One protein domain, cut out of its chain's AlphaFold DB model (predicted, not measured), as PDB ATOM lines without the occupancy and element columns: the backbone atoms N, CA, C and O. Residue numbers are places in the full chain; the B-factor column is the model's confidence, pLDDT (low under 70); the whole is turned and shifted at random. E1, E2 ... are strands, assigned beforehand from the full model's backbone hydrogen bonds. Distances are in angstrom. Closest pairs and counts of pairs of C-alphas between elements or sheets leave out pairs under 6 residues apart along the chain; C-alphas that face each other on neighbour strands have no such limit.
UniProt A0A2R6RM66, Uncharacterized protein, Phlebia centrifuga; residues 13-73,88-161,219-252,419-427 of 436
ATOM      1  N   PRO A  13      61.370 -34.495  13.273       94.88
ATOM      2  CA  PRO A  13      60.966 -33.475  14.235       94.88
ATOM      3  C   PRO A  13      60.571 -32.175  13.526       94.88
ATOM      4  O   PRO A  13      61.221 -31.750  12.572       94.88
ATOM      5  N   GLY A  14      59.551 -31.492  14.036       95.06
ATOM      6  CA  GLY A  14      59.115 -30.188  13.543       95.06
ATOM      7  C   GLY A  14      58.012 -29.583  14.403       95.06
ATOM      8  O   GLY A  14      57.795 -29.999  15.542       95.06
ATOM      9  N   THR A  15      57.319 -28.589  13.862       95.44
ATOM     10  CA  THR A  15      56.142 -27.956  14.472       95.44
ATOM     11  C   THR A  15      55.025 -27.812  13.452       95.44
ATOM     12  O   THR A  15      55.278 -27.847  12.250       95.44
ATOM     13  N   ILE A  16      53.786 -27.658  13.923       94.19
ATOM     14  CA  ILE A  16      52.625 -27.464  13.051       94.19
ATOM     15  C   ILE A  16      52.118 -26.038  13.222       94.19
ATOM     16  O   ILE A  16      51.713 -25.641  14.316       94.19
ATOM     17  N   ASP A  17      52.146 -25.286  12.131       92.44
ATOM     18  CA  ASP A  17      51.663 -23.917  12.030       92.44
ATOM     19  C   ASP A  17      50.252 -23.887  11.433       92.44
ATOM     20  O   ASP A  17      49.907 -24.674  10.551       92.44
ATOM     21  N   ILE A  18      49.428 -22.969  11.930       88.69
ATOM     22  CA  ILE A  18      48.058 -22.731  11.477       88.69
ATOM     23  C   ILE A  18      48.085 -21.495  10.580       88.69
ATOM     24  O   ILE A  18      48.370 -20.384  11.040       88.69
ATOM     25  N   MET A  19      47.798 -21.697   9.297       86.69
ATOM     26  CA  MET A  19      47.873 -20.675   8.254       86.69
ATOM     27  C   MET A  19      46.464 -20.247   7.831       86.69
ATOM     28  O   MET A  19      45.707 -21.069   7.320       86.69
ATOM     29  N   SER A  20      46.113 -18.972   8.004       83.00
ATOM     30  CA  SER A  20      44.852 -18.401   7.504       83.00
ATOM     31  C   SER A  20      44.996 -17.942   6.051       83.00
ATOM     32  O   SER A  20      46.050 -17.432   5.648       83.00
ATOM     33  N   SER A  21      43.947 -18.106   5.240       71.00
ATOM     34  CA  SER A  21      43.954 -17.638   3.851       71.00
ATOM     35  C   SER A  21      43.736 -16.121   3.776       71.00
ATOM     36  O   SER A  21      42.606 -15.638   3.860       71.00
ATOM     37  N   VAL A  22      44.806 -15.351   3.561       65.25
ATOM     38  CA  VAL A  22      44.697 -13.902   3.330       65.25
ATOM     39  C   VAL A  22      44.082 -13.653   1.950       65.25
ATOM     40  O   VAL A  22      44.655 -14.022   0.924       65.25
ATOM     41  N   ALA A  23      42.915 -13.008   1.908       50.41
ATOM     42  CA  ALA A  23      42.175 -12.764   0.672       50.41
ATOM     43  C   ALA A  23      43.022 -12.004  -0.372       50.41
ATOM     44  O   ALA A  23      43.420 -10.858  -0.165       50.41
ATOM     45  N   GLY A  24      43.282 -12.647  -1.516       50.25
ATOM     46  CA  GLY A  24      44.118 -12.099  -2.593       50.25
ATOM     47  C   GLY A  24      45.622 -12.388  -2.468       50.25
ATOM     48  O   GLY A  24      46.380 -11.969  -3.342       50.25
ATOM     49  N   SER A  25      46.055 -13.122  -1.439       52.62
ATOM     50  CA  SER A  25      47.418 -13.641  -1.303       52.62
ATOM     51  C   SER A  25      47.488 -15.116  -1.703       52.62
ATOM     52  O   SER A  25      46.625 -15.909  -1.341       52.62
ATOM     53  N   SER A  26      48.553 -15.511  -2.405       55.81
ATOM     54  CA  SER A  26      48.911 -16.925  -2.607       55.81
ATOM     55  C   SER A  26      49.649 -17.533  -1.408       55.81
ATOM     56  O   SER A  26      49.949 -18.725  -1.413       55.81
ATOM     57  N   LEU A  27      49.997 -16.701  -0.424       61.59
ATOM     58  CA  LEU A  27      50.688 -17.051   0.811       61.59
ATOM     59  C   LEU A  27      49.713 -16.832   1.971       61.59
ATOM     60  O   LEU A  27      49.277 -15.698   2.188       61.59
ATOM     61  N   GLY A  28      49.368 -17.898   2.689       72.06
ATOM     62  CA  GLY A  28      48.648 -17.779   3.952       72.06
ATOM     63  C   GLY A  28      49.490 -17.059   5.008       72.06
ATOM     64  O   GLY A  28      50.719 -17.023   4.918       72.06
ATOM     65  N   GLU A  29      48.829 -16.492   6.010       83.38
ATOM     66  CA  GLU A  29      49.479 -15.867   7.163       83.38
ATOM     67  C   GLU A  29      49.415 -16.814   8.364       83.38
ATOM     68  O   GLU A  29      48.354 -17.367   8.660       83.38
ATOM     69  N   ARG A  30      50.542 -17.014   9.061       87.38
ATOM     70  CA  ARG A  30      50.579 -17.820  10.288       87.38
ATOM     71  C   ARG A  30      49.836 -17.078  11.395       87.38
ATOM     72  O   ARG A  30      50.362 -16.104  11.928       87.38
ATOM     73  N   ILE A  31      48.674 -17.593  11.786       85.56
ATOM     74  CA  ILE A  31      47.867 -17.036  12.880       85.56
ATOM     75  C   ILE A  31      48.172 -17.695  14.234       85.56
ATOM     76  O   ILE A  31      48.070 -17.045  15.269       85.56
ATOM     77  N   ALA A  32      48.610 -18.957  14.247       89.06
ATOM     78  CA  ALA A  32      48.986 -19.689  15.460       89.06
ATOM     79  C   ALA A  32      49.889 -20.894  15.132       89.06
ATOM     80  O   ALA A  32      50.149 -21.178  13.964       89.06
ATOM     81  N   SER A  33      50.340 -21.626  16.152       91.69
ATOM     82  CA  SER A  33      50.845 -23.003  16.028       91.69
ATOM     83  C   SER A  33      50.039 -23.946  16.920       91.69
ATOM     84  O   SER A  33      49.423 -23.510  17.898       91.69
ATOM     85  N   LEU A  34      50.073 -25.246  16.620       91.44
ATOM     86  CA  LEU A  34      49.553 -26.264  17.528       91.44
ATOM     87  C   LEU A  34      50.466 -26.415  18.749       91.44
ATOM     88  O   LEU A  34      51.698 -26.501  18.658       91.44
ATOM     89  N   LYS A  35      49.826 -26.467  19.912       93.19
ATOM     90  CA  LYS A  35      50.457 -26.584  21.218       93.19
ATOM     91  C   LYS A  35      49.661 -27.556  22.080       93.19
ATOM     92  O   LYS A  35      48.469 -27.367  22.323       93.19
ATOM     93  N   LEU A  36      50.362 -28.560  22.592       90.94
ATOM     94  CA  LEU A  36      49.851 -29.516  23.560       90.94
ATOM     95  C   LEU A  36      49.358 -28.786  24.816       90.94
ATOM     96  O   LEU A  36      50.094 -28.013  25.445       90.94
ATOM     97  N   SER A  37      48.115 -29.058  25.189       87.06
ATOM     98  CA  SER A  37      47.495 -28.590  26.423       87.06
ATOM     99  C   SER A  37      46.848 -29.771  27.149       87.06
ATOM    100  O   SER A  37      46.257 -30.630  26.495       87.06
ATOM    101  N   PRO A  38      46.952 -29.850  28.487       82.00
ATOM    102  CA  PRO A  38      46.190 -30.829  29.251       82.00
ATOM    103  C   PRO A  38      44.697 -30.506  29.159       82.00
ATOM    104  O   PRO A  38      44.314 -29.332  29.204       82.00
ATOM    105  N   THR A  39      43.854 -31.532  29.082       71.12
ATOM    106  CA  THR A  39      42.408 -31.359  29.233       71.12
ATOM    107  C   THR A  39      42.108 -31.076  30.706       71.12
ATOM    108  O   THR A  39      42.206 -31.945  31.567       71.12
ATOM    109  N   LEU A  40      41.789 -29.817  31.029       51.25
ATOM    110  CA  LEU A  40      41.443 -29.393  32.393       51.25
ATOM    111  C   LEU A  40      39.999 -29.793  32.744       51.25
ATOM    112  O   LEU A  40      39.129 -28.940  32.913       51.25
ATOM    113  N   GLY A  41      39.758 -31.101  32.839       47.94
ATOM    114  CA  GLY A  41      38.578 -31.685  33.477       47.94
ATOM    115  C   GLY A  41      38.864 -32.041  34.940       47.94
ATOM    116  O   GLY A  41      39.966 -32.474  35.266       47.94
ATOM    117  N   ASP A  42      37.870 -31.881  35.818       39.34
ATOM    118  CA  ASP A  42      37.974 -32.162  37.268       39.34
ATOM    119  C   ASP A  42      38.134 -33.671  37.594       39.34
ATOM    120  O   ASP A  42      38.404 -34.048  38.733       39.34
ATOM    121  N   ASP A  43      38.034 -34.553  36.592       40.69
ATOM    122  CA  ASP A  43      38.199 -36.008  36.721       40.69
ATOM    123  C   ASP A  43      39.667 -36.448  36.614       40.69
ATOM    124  O   ASP A  43      40.089 -37.201  35.726       40.69
ATOM    125  N   VAL A  44      40.453 -35.994  37.591       45.53
ATOM    126  CA  VAL A  44      41.798 -36.504  37.873       45.53
ATOM    127  C   VAL A  44      41.716 -38.035  38.046       45.53
ATOM    128  O   VAL A  44      41.135 -38.511  39.018       45.53
ATOM    129  N   TYR A  45      42.325 -38.785  37.114       44.50
ATOM    130  CA  TYR A  45      42.310 -40.261  36.961       44.50
ATOM    131  C   TYR A  45      41.100 -40.918  36.249       44.50
ATOM    132  O   TYR A  45      41.020 -42.147  36.255       44.50
ATOM    133  N   GLY A  46      40.180 -40.170  35.624       39.66
ATOM    134  CA  GLY A  46      38.947 -40.743  35.044       39.66
ATOM    135  C   GLY A  46      38.852 -40.835  33.512       39.66
ATOM    136  O   GLY A  46      38.397 -41.854  32.995       39.66
ATOM    137  N   SER A  47      39.228 -39.777  32.786       41.50
ATOM    138  CA  SER A  47      38.954 -39.662  31.340       41.50
ATOM    139  C   SER A  47      40.066 -40.260  30.466       41.50
ATOM    140  O   SER A  47      41.240 -40.196  30.829       41.50
ATOM    141  N   SER A  48      39.700 -40.837  29.315       54.22
ATOM    142  CA  SER A  48      40.599 -41.614  28.443       54.22
ATOM    143  C   SER A  48      41.744 -40.801  27.836       54.22
ATOM    144  O   SER A  48      42.843 -41.336  27.674       54.22
ATOM    145  N   ASP A  49      41.505 -39.516  27.554       60.19
ATOM    146  CA  ASP A  49      42.350 -38.698  26.677       60.19
ATOM    147  C   ASP A  49      42.778 -37.388  27.387       60.19
ATOM    148  O   ASP A  49      42.095 -36.360  27.321       60.19
ATOM    149  N   PRO A  50      43.898 -37.411  28.141       72.38
ATOM    150  CA  PRO A  50      44.290 -36.326  29.051       72.38
ATOM    151  C   PRO A  50      44.932 -35.095  28.379       72.38
ATOM    152  O   PRO A  50      45.325 -34.154  29.075       72.38
ATOM    153  N   PHE A  51      45.076 -35.080  27.049       86.19
ATOM    154  CA  PHE A  51      45.719 -33.983  26.318       86.19
ATOM    155  C   PHE A  51      45.057 -33.711  24.958       86.19
ATOM    156  O   PHE A  51      44.596 -34.629  24.283       86.19
ATOM    157  N   ILE A  52      45.084 -32.443  24.542       89.94
ATOM    158  CA  ILE A  52      44.608 -31.937  23.244       89.94
ATOM    159  C   ILE A  52      45.673 -31.056  22.575       89.94
ATOM    160  O   ILE A  52      46.563 -30.516  23.242       89.94
ATOM    161  N   LEU A  53      45.560 -30.866  21.259       88.62
ATOM    162  CA  LEU A  53      46.339 -29.894  20.490       88.62
ATOM    163  C   LEU A  53      45.536 -28.603  20.278       88.62
ATOM    164  O   LEU A  53      44.873 -28.413  19.265       88.62
ATOM    165  N   SER A  54      45.648 -27.697  21.247       87.94
ATOM    166  CA  SER A  54      45.106 -26.332  21.178       87.94
ATOM    167  C   SER A  54      45.941 -25.418  20.271       87.94
ATOM    168  O   SER A  54      47.144 -25.642  20.104       87.94
ATOM    169  N   ALA A  55      45.358 -24.330  19.765       86.44
ATOM    170  CA  ALA A  55      46.109 -23.280  19.082       86.44
ATOM    171  C   ALA A  55      46.784 -22.326  20.085       86.44
ATOM    172  O   ALA A  55      46.261 -22.000  21.153       86.44
ATOM    173  N   SER A  56      47.967 -21.826  19.733       85.44
ATOM    174  CA  SER A  56      48.611 -20.739  20.469       85.44
ATOM    175  C   SER A  56      49.407 -19.840  19.528       85.44
ATOM    176  O   SER A  56      50.205 -20.306  18.722       85.44
ATOM    177  N   GLU A  57      49.215 -18.527  19.651       85.06
ATOM    178  CA  GLU A  57      49.981 -17.519  18.903       85.06
ATOM    179  C   GLU A  57      51.485 -17.584  19.237       85.06
ATOM    180  O   GLU A  57      52.344 -17.424  18.364       85.06
ATOM    181  N   VAL A  58      51.783 -17.839  20.520       82.12
ATOM    182  CA  VAL A  58      53.102 -17.650  21.151       82.12
ATOM    183  C   VAL A  58      53.807 -18.941  21.571       82.12
ATOM    184  O   VAL A  58      55.018 -18.918  21.777       82.12
ATOM    185  N   ASN A  59      53.084 -20.055  21.723       88.81
ATOM    186  CA  ASN A  59      53.670 -21.354  22.063       88.81
ATOM    187  C   ASN A  59      53.479 -22.342  20.911       88.81
ATOM    188  O   ASN A  59      52.476 -22.304  20.210       88.81
ATOM    189  N   GLN A  60      54.403 -23.286  20.783       92.38
ATOM    190  CA  GLN A  60      54.331 -24.386  19.827       92.38
ATOM    191  C   GLN A  60      54.850 -25.657  20.495       92.38
ATOM    192  O   GLN A  60      55.724 -25.588  21.364       92.38
ATOM    193  N   THR A  61      54.325 -26.815  20.107       93.31
ATOM    194  CA  THR A  61      54.847 -28.111  20.561       93.31
ATOM    195  C   THR A  61      55.622 -28.789  19.441       93.31
ATOM    196  O   THR A  61      55.204 -28.760  18.286       93.31
ATOM    197  N   GLN A  62      56.759 -29.396  19.791       94.50
ATOM    198  CA  GLN A  62      57.501 -30.248  18.870       94.50
ATOM    199  C   GLN A  62      56.700 -31.526  18.600       94.50
ATOM    200  O   GLN A  62      56.325 -32.238  19.532       94.50
ATOM    201  N   VAL A  63      56.467 -31.804  17.322       94.44
ATOM    202  CA  VAL A  63      55.773 -32.988  16.814       94.44
ATOM    203  C   VAL A  63      56.742 -33.759  15.923       94.44
ATOM    204  O   VAL A  63      57.530 -33.155  15.193       94.44
ATOM    205  N   TYR A  64      56.682 -35.083  15.979       95.50
ATOM    206  CA  TYR A  64      57.443 -35.981  15.119       95.50
ATOM    207  C   TYR A  64      56.508 -36.552  14.055       95.50
ATOM    208  O   TYR A  64      55.551 -37.264  14.373       95.50
ATOM    209  N   MET A  65      56.766 -36.211  12.794       94.69
ATOM    210  CA  MET A  65      56.021 -36.715  11.646       94.69
ATOM    211  C   MET A  65      56.586 -38.078  11.233       94.69
ATOM    212  O   MET A  65      57.711 -38.169  10.733       94.69
ATOM    213  N   VAL A  66      55.804 -39.133  11.450       92.88
ATOM    214  CA  VAL A  66      56.180 -40.531  11.191       92.88
ATOM    215  C   VAL A  66      55.532 -40.993   9.895       92.88
ATOM    216  O   VAL A  66      54.334 -40.799   9.708       92.88
ATOM    217  N   ALA A  67      56.297 -41.613   8.996       90.06
ATOM    218  CA  ALA A  67      55.742 -42.189   7.775       90.06
ATOM    219  C   ALA A  67      54.900 -43.433   8.100       90.06
ATOM    220  O   ALA A  67      55.372 -44.347   8.772       90.06
ATOM    221  N   MET A  68      53.671 -43.480   7.592       82.69
ATOM    222  CA  MET A  68      52.784 -44.633   7.737       82.69
ATOM    223  C   MET A  68      52.905 -45.547   6.511       82.69
ATOM    224  O   MET A  68      52.964 -45.041   5.387       82.69
ATOM    225  N   PRO A  69      52.913 -46.882   6.682       72.81
ATOM    226  CA  PRO A  69      52.895 -47.793   5.547       72.81
ATOM    227  C   PRO A  69      51.595 -47.620   4.750       72.81
ATOM    228  O   PRO A  69      50.496 -47.659   5.307       72.81
ATOM    229  N   SER A  70      51.713 -47.454   3.433       62.28
ATOM    230  CA  SER A  70      50.572 -47.604   2.532       62.28
ATOM    231  C   SER A  70      50.153 -49.071   2.484       62.28
ATOM    232  O   SER A  70      50.984 -49.942   2.236       62.28
ATOM    233  N   ASN A  71      48.855 -49.339   2.648       50.78
ATOM    234  CA  ASN A  71      48.276 -50.670   2.419       50.78
ATOM    235  C   ASN A  71      48.153 -51.024   0.921       50.78
ATOM    236  O   ASN A  71      47.664 -52.105   0.588       50.78
ATOM    237  N   ASP A  72      48.613 -50.140   0.031       44.78
ATOM    238  CA  ASP A  72      48.684 -50.367  -1.409       44.78
ATOM    239  C   ASP A  72      49.605 -51.554  -1.699       44.78
ATOM    240  O   ASP A  72      50.829 -51.441  -1.785       44.78
ATOM    241  N   SER A  73      48.988 -52.718  -1.891       37.84
ATOM    242  CA  SER A  73      49.639 -53.937  -2.376       37.84
ATOM    243  C   SER A  73      49.931 -53.852  -3.881       37.84
ATOM    244  O   SER A  73      49.795 -54.835  -4.612       37.84
ATOM    245  N   ALA A  88      49.310 -33.594  -5.982       51.53
ATOM    246  CA  ALA A  88      50.621 -33.868  -5.401       51.53
ATOM    247  C   ALA A  88      50.572 -35.157  -4.566       51.53
ATOM    248  O   ALA A  88      49.683 -35.303  -3.733       51.53
ATOM    249  N   SER A  89      51.484 -36.105  -4.821       70.12
ATOM    250  CA  SER A  89      51.393 -37.453  -4.247       70.12
ATOM    251  C   SER A  89      51.558 -37.407  -2.723       70.12
ATOM    252  O   SER A  89      52.686 -37.466  -2.217       70.12
ATOM    253  N   PHE A  90      50.443 -37.273  -2.008       82.94
ATOM    254  CA  PHE A  90      50.424 -37.152  -0.560       82.94
ATOM    255  C   PHE A  90      51.117 -38.358   0.084       82.94
ATOM    256  O   PHE A  90      51.051 -39.489  -0.407       82.94
ATOM    257  N   ARG A  91      51.818 -38.119   1.188       86.88
ATOM    258  CA  ARG A  91      52.398 -39.168   2.026       86.88
ATOM    259  C   ARG A  91      51.473 -39.410   3.208       86.88
ATOM    260  O   ARG A  91      51.075 -38.457   3.871       86.88
ATOM    261  N   ARG A  92      51.157 -40.675   3.483       88.62
ATOM    262  CA  ARG A  92      50.445 -41.064   4.705       88.62
ATOM    263  C   ARG A  92      51.405 -40.919   5.881       88.62
ATOM    264  O   ARG A  92      52.490 -41.502   5.861       88.62
ATOM    265  N   VAL A  93      51.023 -40.145   6.888       91.56
ATOM    266  CA  VAL A  93      51.831 -39.888   8.084       91.56
ATOM    267  C   VAL A  93      50.988 -39.968   9.354       91.56
ATOM    268  O   VAL A  93      49.769 -39.811   9.313       91.56
ATOM    269  N   ALA A  94      51.649 -40.195  10.484       93.00
ATOM    270  CA  ALA A  94      51.104 -39.996  11.820       93.00
ATOM    271  C   ALA A  94      51.864 -38.855  12.508       93.00
ATOM    272  O   ALA A  94      53.074 -38.689  12.325       93.00
ATOM    273  N   LEU A  95      51.148 -38.064  13.303       94.19
ATOM    274  CA  LEU A  95      51.698 -36.930  14.041       94.19
ATOM    275  C   LEU A  95      51.893 -37.340  15.496       94.19
ATOM    276  O   LEU A  95      50.914 -37.502  16.222       94.19
ATOM    277  N   THR A  96      53.141 -37.540  15.917       93.94
ATOM    278  CA  THR A  96      53.448 -38.158  17.213       93.94
ATOM    279  C   THR A  96      54.129 -37.199  18.187       93.94
ATOM    280  O   THR A  96      54.916 -36.335  17.798       93.94
ATOM    281  N   ILE A  97      53.821 -37.345  19.476       93.06
ATOM    282  CA  ILE A  97      54.444 -36.597  20.571       93.06
ATOM    283  C   ILE A  97      54.796 -37.593  21.689       93.06
ATOM    284  O   ILE A  97      53.908 -38.300  22.175       93.06
ATOM    285  N   PRO A  98      56.065 -37.673  22.126       91.44
ATOM    286  CA  PRO A  98      56.452 -38.525  23.242       91.44
ATOM    287  C   PRO A  98      56.030 -37.883  24.573       91.44
ATOM    288  O   PRO A  98      56.531 -36.823  24.950       91.44
ATOM    289  N   LEU A  99      55.141 -38.545  25.319       88.19
ATOM    290  CA  LEU A  99      54.660 -38.109  26.634       88.19
ATOM    291  C   LEU A  99      55.122 -39.071  27.733       88.19
ATOM    292  O   LEU A  99      55.135 -40.287  27.544       88.19
ATOM    293  N   PHE A 100      55.488 -38.541  28.902       85.12
ATOM    294  CA  PHE A 100      55.893 -39.368  30.039       85.12
ATOM    295  C   PHE A 100      54.674 -40.017  30.705       85.12
ATOM    296  O   PHE A 100      53.830 -39.326  31.277       85.12
ATOM    297  N   ASN A 101      54.601 -41.348  30.681       80.81
ATOM    298  CA  ASN A 101      53.616 -42.100  31.445       80.81
ATOM    299  C   ASN A 101      54.191 -42.441  32.831       80.81
ATOM    300  O   ASN A 101      55.171 -43.178  32.947       80.81
ATOM    301  N   ALA A 102      53.571 -41.904  33.885       80.12
ATOM    302  CA  ALA A 102      54.048 -42.058  35.258       80.12
ATOM    303  C   ALA A 102      53.798 -43.453  35.863       80.12
ATOM    304  O   ALA A 102      54.539 -43.855  36.757       80.12
ATOM    305  N   GLU A 103      52.790 -44.189  35.388       82.12
ATOM    306  CA  GLU A 103      52.452 -45.535  35.879       82.12
ATOM    307  C   GLU A 103      53.499 -46.564  35.438       82.12
ATOM    308  O   GLU A 103      53.898 -47.438  36.204       82.12
ATOM    309  N   GLU A 104      53.973 -46.422  34.200       79.50
ATOM    310  CA  GLU A 104      54.960 -47.303  33.573       79.50
ATOM    311  C   GLU A 104      56.389 -46.721  33.599       79.50
ATOM    312  O   GLU A 104      57.332 -47.369  33.145       79.50
ATOM    313  N   ALA A 105      56.554 -45.509  34.146       86.00
ATOM    314  CA  ALA A 105      57.810 -44.763  34.267       86.00
ATOM    315  C   ALA A 105      58.618 -44.646  32.953       86.00
ATOM    316  O   ALA A 105      59.852 -44.647  32.966       86.00
ATOM    317  N   MET A 106      57.923 -44.529  31.817       85.19
ATOM    318  CA  MET A 106      58.517 -44.498  30.475       85.19
ATOM    319  C   MET A 106      57.858 -43.444  29.578       85.19
ATOM    320  O   MET A 106      56.690 -43.099  29.757       85.19
ATOM    321  N   MET A 107      58.599 -42.949  28.583       82.81
ATOM    322  CA  MET A 107      58.014 -42.147  27.505       82.81
ATOM    323  C   MET A 107      57.195 -43.054  26.581       82.81
ATOM    324  O   MET A 107      57.649 -44.141  26.223       82.81
ATOM    325  N   LYS A 108      56.011 -42.598  26.175       86.19
ATOM    326  CA  LYS A 108      55.149 -43.256  25.189       86.19
ATOM    327  C   LYS A 108      54.794 -42.295  24.070       86.19
ATOM    328  O   LYS A 108      54.500 -41.134  24.337       86.19
ATOM    329  N   SER A 109      54.763 -42.793  22.840       89.06
ATOM    330  CA  SER A 109      54.262 -42.035  21.695       89.06
ATOM    331  C   SER A 109      52.740 -41.940  21.761       89.06
ATOM    332  O   SER A 109      52.037 -42.954  21.733       89.06
ATOM    333  N   TYR A 110      52.246 -40.710  21.858       91.19
ATOM    334  CA  TYR A 110      50.850 -40.377  21.624       91.19
ATOM    335  C   TYR A 110      50.722 -39.807  20.213       91.19
ATOM    336  O   TYR A 110      51.607 -39.082  19.760       91.19
ATOM    337  N   CYS A 111      49.641 -40.148  19.527       92.75
ATOM    338  CA  CYS A 111      49.324 -39.700  18.181       92.75
ATOM    339  C   CYS A 111      48.212 -38.654  18.253       92.75
ATOM    340  O   CYS A 111      47.308 -38.776  19.081       92.75
ATOM    341  N   ALA A 112      48.269 -37.640  17.390       91.81
ATOM    342  CA  ALA A 112      47.120 -36.773  17.173       91.81
ATOM    343  C   ALA A 112      45.983 -37.612  16.577       91.81
ATOM    344  O   ALA A 112      46.185 -38.268  15.553       91.81
ATOM    345  N   THR A 113      44.815 -37.589  17.210       89.38
ATOM    346  CA  THR A 113      43.592 -38.201  16.694       89.38
ATOM    347  C   THR A 113      42.629 -37.096  16.259       89.38
ATOM    348  O   THR A 113      42.427 -36.099  16.954       89.38
ATOM    349  N   PHE A 114      42.048 -37.284  15.081       87.00
ATOM    350  CA  PHE A 114      40.967 -36.494  14.515       87.00
ATOM    351  C   PHE A 114      39.663 -37.285  14.634       87.00
ATOM    352  O   PHE A 114      39.632 -38.456  14.256       87.00
ATOM    353  N   ASP A 115      38.616 -36.648  15.154       83.69
ATOM    354  CA  ASP A 115      37.242 -37.140  15.067       83.69
ATOM    355  C   ASP A 115      36.624 -36.574  13.781       83.69
ATOM    356  O   ASP A 115      36.604 -35.355  13.595       83.69
ATOM    357  N   ALA A 116      36.190 -37.453  12.880       75.69
ATOM    358  CA  ALA A 116      35.558 -37.071  11.627       75.69
ATOM    359  C   ALA A 116      34.082 -36.712  11.790       75.69
ATOM    360  O   ALA A 116      33.600 -35.905  11.011       75.69
ATOM    361  N   LYS A 117      33.374 -37.237  12.797       73.25
ATOM    362  CA  LYS A 117      31.946 -36.952  13.001       73.25
ATOM    363  C   LYS A 117      31.662 -36.427  14.417       73.25
ATOM    364  O   LYS A 117      30.847 -36.999  15.152       73.25
ATOM    365  N   PRO A 118      32.314 -35.325  14.834       73.62
ATOM    366  CA  PRO A 118      32.220 -34.856  16.202       73.62
ATOM    367  C   PRO A 118      30.840 -34.235  16.456       73.62
ATOM    368  O   PRO A 118      30.443 -33.252  15.833       73.62
ATOM    369  N   SER A 119      30.115 -34.774  17.441       70.62
ATOM    370  CA  SER A 119      28.755 -34.322  17.818       70.62
ATOM    371  C   SER A 119      28.633 -32.839  18.224       70.62
ATOM    372  O   SER A 119      27.529 -32.303  18.342       70.62
ATOM    373  N   ALA A 120      29.766 -32.179  18.462       69.69
ATOM    374  CA  ALA A 120      29.926 -30.746  18.644       69.69
ATOM    375  C   ALA A 120      31.354 -30.359  18.207       69.69
ATOM    376  O   ALA A 120      32.228 -31.224  18.244       69.69
ATOM    377  N   PRO A 121      31.623 -29.084  17.862       69.62
ATOM    378  CA  PRO A 121      32.966 -28.609  17.521       69.62
ATOM    379  C   PRO A 121      34.047 -29.113  18.507       69.62
ATOM    380  O   PRO A 121      33.941 -28.832  19.702       69.62
ATOM    381  N   SER A 122      35.053 -29.862  18.029       73.75
ATOM    382  CA  SER A 122      36.005 -30.601  18.892       73.75
ATOM    383  C   SER A 122      37.480 -30.457  18.468       73.75
ATOM    384  O   SER A 122      37.761 -30.509  17.268       73.75
ATOM    385  N   PRO A 123      38.442 -30.290  19.398       81.81
ATOM    386  CA  PRO A 123      39.870 -30.243  19.081       81.81
ATOM    387  C   PRO A 123      40.462 -31.598  18.695       81.81
ATOM    388  O   PRO A 123      39.947 -32.659  19.041       81.81
ATOM    389  N   LEU A 124      41.637 -31.549  18.056       86.06
ATOM    390  CA  LEU A 124      42.509 -32.715  17.908       86.06
ATOM    391  C   LEU A 124      42.907 -33.244  19.294       86.06
ATOM    392  O   LEU A 124      43.562 -32.539  20.074       86.06
ATOM    393  N   THR A 125      42.543 -34.489  19.592       89.12
ATOM    394  CA  THR A 125      42.936 -35.184  20.823       89.12
ATOM    395  C   THR A 125      44.321 -35.810  20.664       89.12
ATOM    396  O   THR A 125      44.830 -35.978  19.555       89.12
ATOM    397  N   MET A 126      44.974 -36.130  21.781       89.38
ATOM    398  CA  MET A 126      46.226 -36.888  21.792       89.38
ATOM    399  C   MET A 126      45.997 -38.224  22.486       89.38
ATOM    400  O   MET A 126      45.899 -38.295  23.713       89.38
ATOM    401  N   GLU A 127      45.967 -39.289  21.696       88.44
ATOM    402  CA  GLU A 127      45.626 -40.640  22.142       88.44
ATOM    403  C   GLU A 127      46.834 -41.568  21.974       88.44
ATOM    404  O   GLU A 127      47.847 -41.191  21.383       88.44
ATOM    405  N   ARG A 128      46.795 -42.797  22.502       87.75
ATOM    406  CA  ARG A 128      47.904 -43.743  22.265       87.75
ATOM    407  C   ARG A 128      47.976 -44.081  20.774       87.75
ATOM    408  O   ARG A 128      46.947 -44.369  20.169       87.75
ATOM    409  N   CYS A 129      49.178 -44.096  20.199       87.69
ATOM    410  CA  CYS A 129      49.353 -44.475  18.797       87.69
ATOM    411  C   CYS A 129      48.872 -45.913  18.530       87.69
ATOM    412  O   CYS A 129      49.321 -46.850  19.192       87.69
ATOM    413  N   THR A 130      47.996 -46.086  17.537       81.25
ATOM    414  CA  THR A 130      47.394 -47.378  17.157       81.25
ATOM    415  C   THR A 130      47.872 -47.903  15.799       81.25
ATOM    416  O   THR A 130      47.251 -48.791  15.225       81.25
ATOM    417  N   ASN A 131      48.964 -47.358  15.249       71.50
ATOM    418  CA  ASN A 131      49.446 -47.653  13.890       71.50
ATOM    419  C   ASN A 131      48.362 -47.478  12.803       71.50
ATOM    420  O   ASN A 131      48.367 -48.179  11.793       71.50
ATOM    421  N   GLY A 132      47.448 -46.523  12.992       62.66
ATOM    422  CA  GLY A 132      46.380 -46.222  12.035       62.66
ATOM    423  C   GLY A 132      45.207 -47.206  12.047       62.66
ATOM    424  O   GLY A 132      44.310 -47.053  11.226       62.66
ATOM    425  N   THR A 133      45.179 -48.183  12.963       62.12
ATOM    426  CA  THR A 133      43.987 -48.998  13.241       62.12
ATOM    427  C   THR A 133      43.303 -48.479  14.500       62.12
ATOM    428  O   THR A 133      43.574 -48.937  15.612       62.12
ATOM    429  N   THR A 134      42.452 -47.475  14.345       61.66
ATOM    430  CA  THR A 134      41.487 -47.075  15.373       61.66
ATOM    431  C   THR A 134      40.388 -48.139  15.490       61.66
ATOM    432  O   THR A 134      40.112 -48.875  14.548       61.66
ATOM    433  N   THR A 135      39.811 -48.290  16.684       59.31
ATOM    434  CA  THR A 135      38.676 -49.202  16.950       59.31
ATOM    435  C   THR A 135      37.360 -48.441  17.105       59.31
ATOM    436  O   THR A 135      36.423 -48.941  17.721       59.31
ATOM    437  N   ASP A 136      37.353 -47.191  16.662       67.56
ATOM    438  CA  ASP A 136      36.305 -46.203  16.848       67.56
ATOM    439  C   ASP A 136      36.025 -45.637  15.454       67.56
ATOM    440  O   ASP A 136      36.913 -45.034  14.848       67.56
ATOM    441  N   GLU A 137      34.816 -45.909  14.959       68.12
ATOM    442  CA  GLU A 137      34.322 -45.641  13.599       68.12
ATOM    443  C   GLU A 137      34.187 -44.136  13.296       68.12
ATOM    444  O   GLU A 137      33.692 -43.754  12.238       68.12
ATOM    445  N   HIS A 138      34.603 -43.257  14.216       75.69
ATOM    446  CA  HIS A 138      34.681 -41.811  13.996       75.69
ATOM    447  C   HIS A 138      36.092 -41.237  14.206       75.69
ATOM    448  O   HIS A 138      36.314 -40.064  13.920       75.69
ATOM    449  N   LYS A 139      37.089 -42.033  14.630       81.12
ATOM    450  CA  LYS A 139      38.451 -41.551  14.938       81.12
ATOM    451  C   LYS A 139      39.522 -42.007  13.949       81.12
ATOM    452  O   LYS A 139      39.587 -43.174  13.584       81.12
ATOM    453  N   SER A 140      40.442 -41.109  13.586       86.12
ATOM    454  CA  SER A 140      41.606 -41.401  12.734       86.12
ATOM    455  C   SER A 140      42.886 -40.744  13.254       86.12
ATOM    456  O   SER A 140      42.891 -39.588  13.667       86.12
ATOM    457  N   GLN A 141      43.997 -41.483  13.195       90.62
ATOM    458  CA  GLN A 141      45.357 -40.997  13.496       90.62
ATOM    459  C   GLN A 141      46.213 -40.804  12.230       90.62
ATOM    460  O   GLN A 141      47.425 -40.588  12.315       90.62
ATOM    461  N   VAL A 142      45.605 -40.944  11.046       88.75
ATOM    462  CA  VAL A 142      46.294 -40.900   9.752       88.75
ATOM    463  C   VAL A 142      46.070 -39.540   9.106       88.75
ATOM    464  O   VAL A 142      44.946 -39.053   9.028       88.75
ATOM    465  N   PHE A 143      47.145 -38.952   8.592       90.56
ATOM    466  CA  PHE A 143      47.126 -37.674   7.897       90.56
ATOM    467  C   PHE A 143      47.809 -37.783   6.528       90.56
ATOM    468  O   PHE A 143      48.750 -38.556   6.339       90.56
ATOM    469  N   ALA A 144      47.346 -36.981   5.578       90.25
ATOM    470  CA  ALA A 144      47.959 -36.736   4.286       90.25
ATOM    471  C   ALA A 144      48.920 -35.550   4.410       90.25
ATOM    472  O   ALA A 144      48.510 -34.456   4.794       90.25
ATOM    473  N   TYR A 145      50.188 -35.762   4.064       90.69
ATOM    474  CA  TYR A 145      51.220 -34.730   3.997       90.69
ATOM    475  C   TYR A 145      51.600 -34.439   2.541       90.69
ATOM    476  O   TYR A 145      52.001 -35.356   1.815       90.69
ATOM    477  N   ASP A 146      51.514 -33.179   2.110       89.88
ATOM    478  CA  ASP A 146      52.058 -32.736   0.821       89.88
ATOM    479  C   ASP A 146      53.499 -32.217   0.989       89.88
ATOM    480  O   ASP A 146      53.700 -31.147   1.570       89.88
ATOM    481  N   PRO A 147      54.517 -32.897   0.427       87.50
ATOM    482  CA  PRO A 147      55.908 -32.461   0.531       87.50
ATOM    483  C   PRO A 147      56.221 -31.153  -0.216       87.50
ATOM    484  O   PRO A 147      57.292 -30.592   0.000       87.50
ATOM    485  N   ASN A 148      55.338 -30.666  -1.098       83.19
ATOM    486  CA  ASN A 148      55.564 -29.429  -1.855       83.19
ATOM    487  C   ASN A 148      55.149 -28.183  -1.063       83.19
ATOM    488  O   ASN A 148      55.857 -27.177  -1.085       83.19
ATOM    489  N   THR A 149      54.004 -28.246  -0.378       84.44
ATOM    490  CA  THR A 149      53.462 -27.135   0.426       84.44
ATOM    491  C   THR A 149      53.765 -27.258   1.917       84.44
ATOM    492  O   THR A 149      53.621 -26.278   2.646       84.44
ATOM    493  N   GLY A 150      54.156 -28.447   2.382       88.44
ATOM    494  CA  GLY A 150      54.239 -28.786   3.801       88.44
ATOM    495  C   GLY A 150      52.869 -28.992   4.459       88.44
ATOM    496  O   GLY A 150      52.811 -29.199   5.668       88.44
ATOM    497  N   SER A 151      51.763 -28.902   3.711       89.62
ATOM    498  CA  SER A 151      50.422 -28.990   4.296       89.62
ATOM    499  C   SER A 151      50.110 -30.389   4.832       89.62
ATOM    500  O   SER A 151      50.530 -31.399   4.263       89.62
ATOM    501  N   ILE A 152      49.372 -30.429   5.944       90.25
ATOM    502  CA  ILE A 152      48.839 -31.646   6.554       90.25
ATOM    503  C   ILE A 152      47.309 -31.566   6.579       90.25
ATOM    504  O   ILE A 152      46.742 -30.541   6.957       90.25
ATOM    505  N   GLN A 153      46.641 -32.658   6.214       87.56
ATOM    506  CA  GLN A 153      45.184 -32.827   6.273       87.56
ATOM    507  C   GLN A 153      44.867 -34.199   6.893       87.56
ATOM    508  O   GLN A 153      45.632 -35.131   6.650       87.56
ATOM    509  N   PRO A 154      43.800 -34.387   7.691       85.88
ATOM    510  CA  PRO A 154      43.404 -35.725   8.131       85.88
ATOM    511  C   PRO A 154      43.037 -36.621   6.947       85.88
ATOM    512  O   PRO A 154      42.625 -36.150   5.887       85.88
ATOM    513  N   MET A 155      43.156 -37.929   7.148       80.25
ATOM    514  CA  MET A 155      42.618 -38.942   6.246       80.25
ATOM    515  C   MET A 155      41.561 -39.760   6.969       80.25
ATOM    516  O   MET A 155      41.741 -40.124   8.135       80.25
ATOM    517  N   TRP A 156      40.500 -40.091   6.245       72.75
ATOM    518  CA  TRP A 156      39.406 -40.929   6.720       72.75
ATOM    519  C   TRP A 156      39.336 -42.238   5.909       72.75
ATOM    520  O   TRP A 156      39.996 -42.359   4.871       72.75
ATOM    521  N   PHE A 157      38.606 -43.241   6.401       62.88
ATOM    522  CA  PHE A 157      38.309 -44.471   5.660       62.88
ATOM    523  C   PHE A 157      36.946 -44.330   4.965       62.88
ATOM    524  O   PHE A 157      35.926 -44.193   5.631       62.88
ATOM    525  N   ASP A 158      36.898 -44.420   3.634       49.69
ATOM    526  CA  ASP A 158      35.609 -44.560   2.949       49.69
ATOM    527  C   ASP A 158      35.116 -46.010   3.103       49.69
ATOM    528  O   ASP A 158      35.804 -46.955   2.692       49.69
ATOM    529  N   GLY A 159      33.927 -46.187   3.691       51.28
ATOM    530  CA  GLY A 159      33.273 -47.493   3.855       51.28
ATOM    531  C   GLY A 159      32.747 -47.825   5.256       51.28
ATOM    532  O   GLY A 159      32.201 -48.913   5.432       51.28
ATOM    533  N   GLU A 160      32.893 -46.930   6.234       46.75
ATOM    534  CA  GLU A 160      32.096 -46.956   7.468       46.75
ATOM    535  C   GLU A 160      30.746 -46.262   7.221       46.75
ATOM    536  O   GLU A 160      30.662 -45.358   6.391       46.75
ATOM    537  N   ASP A 161      29.690 -46.742   7.888       41.56
ATOM    538  CA  ASP A 161      28.314 -46.235   7.764       41.56
ATOM    539  C   ASP A 161      28.296 -44.729   8.075       41.56
ATOM    540  O   ASP A 161      28.546 -44.305   9.206       41.56
ATOM    541  N   THR A 219      67.431 -29.269   3.874       38.84
ATOM    542  CA  THR A 219      68.124 -27.988   4.069       38.84
ATOM    543  C   THR A 219      67.436 -26.824   3.361       38.84
ATOM    544  O   THR A 219      67.785 -25.663   3.597       38.84
ATOM    545  N   ARG A 220      66.427 -27.096   2.520       40.62
ATOM    546  CA  ARG A 220      65.625 -26.049   1.883       40.62
ATOM    547  C   ARG A 220      64.517 -25.581   2.825       40.62
ATOM    548  O   ARG A 220      63.694 -26.403   3.224       40.62
ATOM    549  N   PRO A 221      64.417 -24.272   3.132       38.34
ATOM    550  CA  PRO A 221      63.197 -23.753   3.731       38.34
ATOM    551  C   PRO A 221      62.030 -24.029   2.781       38.34
ATOM    552  O   PRO A 221      62.191 -23.916   1.557       38.34
ATOM    553  N   ALA A 222      60.869 -24.378   3.344       39.81
ATOM    554  CA  ALA A 222      59.650 -24.616   2.582       39.81
ATOM    555  C   ALA A 222      59.432 -23.453   1.606       39.81
ATOM    556  O   ALA A 222      59.280 -22.293   1.995       39.81
ATOM    557  N   SER A 223      59.498 -23.755   0.312       36.50
ATOM    558  CA  SER A 223      59.272 -22.756  -0.723       36.50
ATOM    559  C   SER A 223      57.769 -22.564  -0.813       36.50
ATOM    560  O   SER A 223      57.097 -23.320  -1.501       36.50
ATOM    561  N   PHE A 224      57.242 -21.600  -0.057       41.09
ATOM    562  CA  PHE A 224      55.806 -21.351   0.035       41.09
ATOM    563  C   PHE A 224      55.222 -21.038  -1.354       41.09
ATOM    564  O   PHE A 224      55.429 -19.948  -1.896       41.09
ATOM    565  N   VAL A 225      54.489 -21.988  -1.938       36.41
ATOM    566  CA  VAL A 225      53.803 -21.823  -3.224       36.41
ATOM    567  C   VAL A 225      52.319 -22.145  -3.055       36.41
ATOM    568  O   VAL A 225      51.967 -23.251  -2.672       36.41
ATOM    569  N   ALA A 226      51.485 -21.154  -3.381       33.47
ATOM    570  CA  ALA A 226      50.052 -21.230  -3.674       33.47
ATOM    571  C   ALA A 226      49.204 -22.221  -2.846       33.47
ATOM    572  O   ALA A 226      48.973 -23.358  -3.250       33.47
ATOM    573  N   PHE A 227      48.613 -21.717  -1.758       40.62
ATOM    574  CA  PHE A 227      47.491 -22.387  -1.092       40.62
ATOM    575  C   PHE A 227      46.282 -22.553  -2.031       40.62
ATOM    576  O   PHE A 227      46.060 -21.757  -2.951       40.62
ATOM    577  N   ALA A 228      45.492 -23.598  -1.777       34.56
ATOM    578  CA  ALA A 228      44.291 -23.912  -2.537       34.56
ATOM    579  C   ALA A 228      43.164 -22.875  -2.343       34.56
ATOM    580  O   ALA A 228      43.208 -21.977  -1.503       34.56
ATOM    581  N   LYS A 229      42.148 -22.999  -3.196       32.94
ATOM    582  CA  LYS A 229      41.066 -22.038  -3.436       32.94
ATOM    583  C   LYS A 229      40.265 -21.717  -2.160       32.94
ATOM    584  O   LYS A 229      39.617 -22.595  -1.605       32.94
ATOM    585  N   SER A 230      40.243 -20.448  -1.752       31.19
ATOM    586  CA  SER A 230      39.414 -19.963  -0.640       31.19
ATOM    587  C   SER A 230      37.917 -20.074  -0.962       31.19
ATOM    588  O   SER A 230      37.465 -19.496  -1.958       31.19
ATOM    589  N   PHE A 231      37.148 -20.740  -0.102       34.00
ATOM    590  CA  PHE A 231      35.683 -20.740  -0.144       34.00
ATOM    591  C   PHE A 231      35.108 -19.664   0.786       34.00
ATOM    592  O   PHE A 231      35.746 -19.262   1.761       34.00
ATOM    593  N   ALA A 232      33.941 -19.132   0.423       29.80
ATOM    594  CA  ALA A 232      33.332 -18.001   1.113       29.80
ATOM    595  C   ALA A 232      32.626 -18.438   2.404       29.80
ATOM    596  O   ALA A 232      31.926 -19.442   2.416       29.80
ATOM    597  N   GLN A 233      32.796 -17.626   3.445       34.47
ATOM    598  CA  GLN A 233      32.199 -17.753   4.774       34.47
ATOM    599  C   GLN A 233      30.665 -17.879   4.711       34.47
ATOM    600  O   GLN A 233      30.006 -16.941   4.253       34.47
ATOM    601  N   ASP A 234      30.100 -18.982   5.216       33.38
ATOM    602  CA  ASP A 234      28.668 -19.029   5.532       33.38
ATOM    603  C   ASP A 234      28.391 -18.391   6.907       33.38
ATOM    604  O   ASP A 234      29.232 -18.288   7.800       33.38
ATOM    605  N   SER A 235      27.187 -17.860   7.041       34.97
ATOM    606  CA  SER A 235      26.803 -16.792   7.958       34.97
ATOM    607  C   SER A 235      26.396 -17.250   9.369       34.97
ATOM    608  O   SER A 235      25.830 -16.460  10.128       34.97
ATOM    609  N   GLY A 236      26.693 -18.501   9.738       37.47
ATOM    610  CA  GLY A 236      26.277 -19.114  11.007       37.47
ATOM    611  C   GLY A 236      27.088 -18.690  12.240       37.47
ATOM    612  O   GLY A 236      26.514 -18.506  13.315       37.47
ATOM    613  N   TYR A 237      28.405 -18.494  12.098       41.38
ATOM    614  CA  TYR A 237      29.318 -18.280  13.230       41.38
ATOM    615  C   TYR A 237      30.250 -17.074  12.993       41.38
ATOM    616  O   TYR A 237      31.086 -17.107  12.090       41.38
ATOM    617  N   PRO A 238      30.164 -15.992  13.797       40.41
ATOM    618  CA  PRO A 238      30.784 -14.703  13.458       40.41
ATOM    619  C   PRO A 238      32.321 -14.654  13.532       40.41
ATOM    620  O   PRO A 238      32.892 -13.654  13.107       40.41
ATOM    621  N   ASN A 239      32.980 -15.699  14.051       46.81
ATOM    622  CA  ASN A 239      34.431 -15.733  14.295       46.81
ATOM    623  C   ASN A 239      35.155 -16.903  13.585       46.81
ATOM    624  O   ASN A 239      36.342 -17.104  13.814       46.81
ATOM    625  N   ALA A 240      34.458 -17.690  12.761       46.31
ATOM    626  CA  ALA A 240      35.034 -18.840  12.064       46.31
ATOM    627  C   ALA A 240      35.982 -18.415  10.924       46.31
ATOM    628  O   ALA A 240      35.666 -17.493  10.170       46.31
ATOM    629  N   GLN A 241      37.123 -19.098  10.771       55.16
ATOM    630  CA  GLN A 241      38.085 -18.873   9.685       55.16
ATOM    631  C   GLN A 241      38.573 -20.202   9.111       55.16
ATOM    632  O   GLN A 241      39.050 -21.042   9.864       55.16
ATOM    633  N   ASN A 242      38.547 -20.352   7.787       68.56
ATOM    634  CA  ASN A 242      39.167 -21.488   7.105       68.56
ATOM    635  C   ASN A 242      40.702 -21.380   7.153       68.56
ATOM    636  O   ASN A 242      41.272 -20.352   6.772       68.56
ATOM    637  N   VAL A 243      41.372 -22.454   7.582       79.12
ATOM    638  CA  VAL A 243      42.838 -22.516   7.727       79.12
ATOM    639  C   VAL A 243      43.452 -23.682   6.954       79.12
ATOM    640  O   VAL A 243      42.767 -24.566   6.448       79.12
ATOM    641  N   THR A 244      44.779 -23.726   6.921       85.31
ATOM    642  CA  THR A 244      45.563 -24.911   6.558       85.31
ATOM    643  C   THR A 244      46.588 -25.199   7.653       85.31
ATOM    644  O   THR A 244      47.268 -24.282   8.115       85.31
ATOM    645  N   LEU A 245      46.714 -26.464   8.058       90.25
ATOM    646  CA  LEU A 245      47.801 -26.920   8.927       90.25
ATOM    647  C   LEU A 245      49.051 -27.160   8.073       90.25
ATOM    648  O   LEU A 245      48.969 -27.815   7.034       90.25
ATOM    649  N   VAL A 246      50.202 -26.636   8.490       92.31
ATOM    650  CA  VAL A 246      51.477 -26.759   7.764       92.31
ATOM    651  C   VAL A 246      52.559 -27.280   8.700       92.31
ATOM    652  O   VAL A 246      52.780 -26.722   9.771       92.31
ATOM    653  N   PHE A 247      53.243 -28.346   8.293       94.94
ATOM    654  CA  PHE A 247      54.417 -28.863   8.983       94.94
ATOM    655  C   PHE A 247      55.661 -28.053   8.619       94.94
ATOM    656  O   PHE A 247      56.040 -27.958   7.451       94.94
ATOM    657  N   THR A 248      56.342 -27.548   9.639       94.56
ATOM    658  CA  THR A 248      57.649 -26.905   9.527       94.56
ATOM    659  C   THR A 248      58.690 -27.829  10.172       94.56
ATOM    660  O   THR A 248      58.738 -27.910  11.404       94.56
ATOM    661  N   PRO A 249      59.521 -28.553   9.390       93.38
ATOM    662  CA  PRO A 249      60.595 -29.380   9.935       93.38
ATOM    663  C   PRO A 249      61.573 -28.560  10.784       93.38
ATOM    664  O   PRO A 249      61.915 -27.424  10.447       93.38
ATOM    665  N   ALA A 250      62.065 -29.149  11.870       90.50
ATOM    666  CA  ALA A 250      63.139 -28.563  12.654       90.50
ATOM    667  C   ALA A 250      64.442 -28.586  11.838       90.50
ATOM    668  O   ALA A 250      64.786 -29.597  11.226       90.50
ATOM    669  N   ALA A 251      65.179 -27.473  11.841       82.62
ATOM    670  CA  ALA A 251      66.477 -27.410  11.177       82.62
ATOM    671  C   ALA A 251      67.440 -28.455  11.785       82.62
ATOM    672  O   ALA A 251      67.478 -28.574  13.014       82.62
ATOM    673  N   PRO A 252      68.239 -29.180  10.976       69.00
ATOM    674  CA  PRO A 252      69.195 -30.151  11.497       69.00
ATOM    675  C   PRO A 252      70.164 -29.503  12.491       69.00
ATOM    676  O   PRO A 252      70.822 -28.511  12.161       69.00
ATOM    677  N   VAL A 419      40.623 -36.593   2.446       52.78
ATOM    678  CA  VAL A 419      39.411 -35.777   2.378       52.78
ATOM    679  C   VAL A 419      39.828 -34.330   2.131       52.78
ATOM    680  O   VAL A 419      40.298 -33.633   3.026       52.78
ATOM    681  N   SER A 420      39.642 -33.857   0.898       43.47
ATOM    682  CA  SER A 420      39.719 -32.432   0.572       43.47
ATOM    683  C   SER A 420      38.518 -31.736   1.216       43.47
ATOM    684  O   SER A 420      37.476 -31.602   0.575       43.47
ATOM    685  N   THR A 421      38.655 -31.330   2.482       40.47
ATOM    686  CA  THR A 421      37.558 -30.916   3.373       40.47
ATOM    687  C   THR A 421      36.793 -29.680   2.891       40.47
ATOM    688  O   THR A 421      37.012 -28.557   3.346       40.47
ATOM    689  N   ALA A 422      35.823 -29.916   2.017       33.03
ATOM    690  CA  ALA A 422      34.615 -29.126   1.880       33.03
ATOM    691  C   ALA A 422      33.426 -30.094   2.065       33.03
ATOM    692  O   ALA A 422      33.136 -30.819   1.113       33.03
ATOM    693  N   PRO A 423      32.748 -30.137   3.231       40.97
ATOM    694  CA  PRO A 423      32.942 -29.321   4.433       40.97
ATOM    695  C   PRO A 423      33.388 -30.154   5.651       40.97
ATOM    696  O   PRO A 423      32.625 -30.941   6.185       40.97
ATOM    697  N   TYR A 424      34.597 -29.891   6.146       38.72
ATOM    698  CA  TYR A 424      34.858 -29.879   7.588       38.72
ATOM    699  C   TYR A 424      35.527 -28.539   7.856       38.72
ATOM    700  O   TYR A 424      36.679 -28.322   7.469       38.72
ATOM    701  N   GLU A 425      34.768 -27.596   8.411       47.25
ATOM    702  CA  GLU A 425      35.295 -26.268   8.708       47.25
ATOM    703  C   GLU A 425      36.128 -26.357   9.988       47.25
ATOM    704  O   GLU A 425      35.608 -26.582  11.083       47.25
ATOM    705  N   TRP A 426      37.440 -26.183   9.843       49.84
ATOM    706  CA  TRP A 426      38.356 -26.002  10.965       49.84
ATOM    707  C   TRP A 426      38.113 -24.623  11.572       49.84
ATOM    708  O   TRP A 426      38.700 -23.636  11.133       49.84
ATOM    709  N   MET A 427      37.223 -24.542  12.555       50.78
ATOM    710  CA  MET A 427      36.839 -23.291  13.195       50.78
ATOM    711  C   MET A 427      37.701 -23.029  14.430       50.78
ATOM    712  O   MET A 427      37.873 -23.887  15.289       50.78
TER     713      MET A 427
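Overview. This is residues 13 to 73, 88 to 161, 219 to 252 and 419 to 427 of the 436 residues of an uncharacterized protein of Phlebia centrifuga (UniProt A0A2R6RM66). A small closed barrel of six antiparallel strands, E1, E4, E5, E8, E9 and E10 round the ring, is widened by two further strand pairs: E2 and E3 beside E1, E6 and E7 beside E5, with E3 and E7 coming close together. Long loops join and follow these strands, and the short E11 comes near E10. The printed part has 178 residues, no named helix and eleven named strands, E1 to E11 in chain order; the class is all strand, though 75 of the 178 residues are in named strands. It is compact, with a radius of gyration of the C-alphas of 16.7 A and spans of 51 by 43 by 40 A.

Arrangement. E1, residues 13 to 20, E2, residues 29 to 38, and E3, residues 51 to 56, form a meander, each strand the antiparallel neighbour of the one before. In the hairpin E1 and E2, N 18 and O 32 are 2.8 A apart; in the hairpin E2 and E3, at 151 degrees, N 35 and O 54 are 2.8 A apart. E4, residues 63 to 67, is the antiparallel neighbour of E1, with N 14 and O 63 at 2.9 A, and E1 to E4 form a Greek key, a meander of three strands whose first strand is also the antiparallel neighbour of the fourth. E5, residues 91 to 101, is antiparallel to E4, with N 64 and O 96 at 2.8 A. E6, residues 106 to 115, and E7, residues 125 to 128, follow E5 in a second meander, with N 99 and O 108 at 2.8 A and N 111 and O 127 at 2.8 A. The closest C-alphas of E3 and E7, Ile 52 and Thr 125, are 4.4 A apart. E8, residues 143 to 145, pairs with E5, N 91 and O 145 at 2.8 A, and E5 to E8 form a second Greek key. E9, residues 151 to 158, makes a hairpin with E8, N 144 and O 153 at 2.7 A. E10, residues 243 to 249, closes the ring between E9, N 152 and O 245 at 2.9 A, and E1, N 17 and O 246 at 2.8 A. E11, residues 425 to 427, pairs with no named strand.

Along the chain. E1 begins at C-alpha 13 (60.966, -33.475, 14.235) and measures 23.1 A; E2 measures 26.9 A, E5 29.6 A, E6 27.3 A and E9 21.5 A. E11 ends at C-alpha 427 (36.839, -23.291, 13.195).

Size, cuts and confidence. The farthest C-alphas, Gly 24 and Glu 103, are 51.6 A apart. Three cuts leave C-alpha gaps of 20.3 A from 73 to 88, 43.9 A from 161 to 219 and 31.7 A from 252 to 419. The links E2 to E3 and E7 to E8 are long. Mean pLDDT of the printed part is 71.5; residues under 70 include 40 to 49, 219 to 242 and 419 to 427.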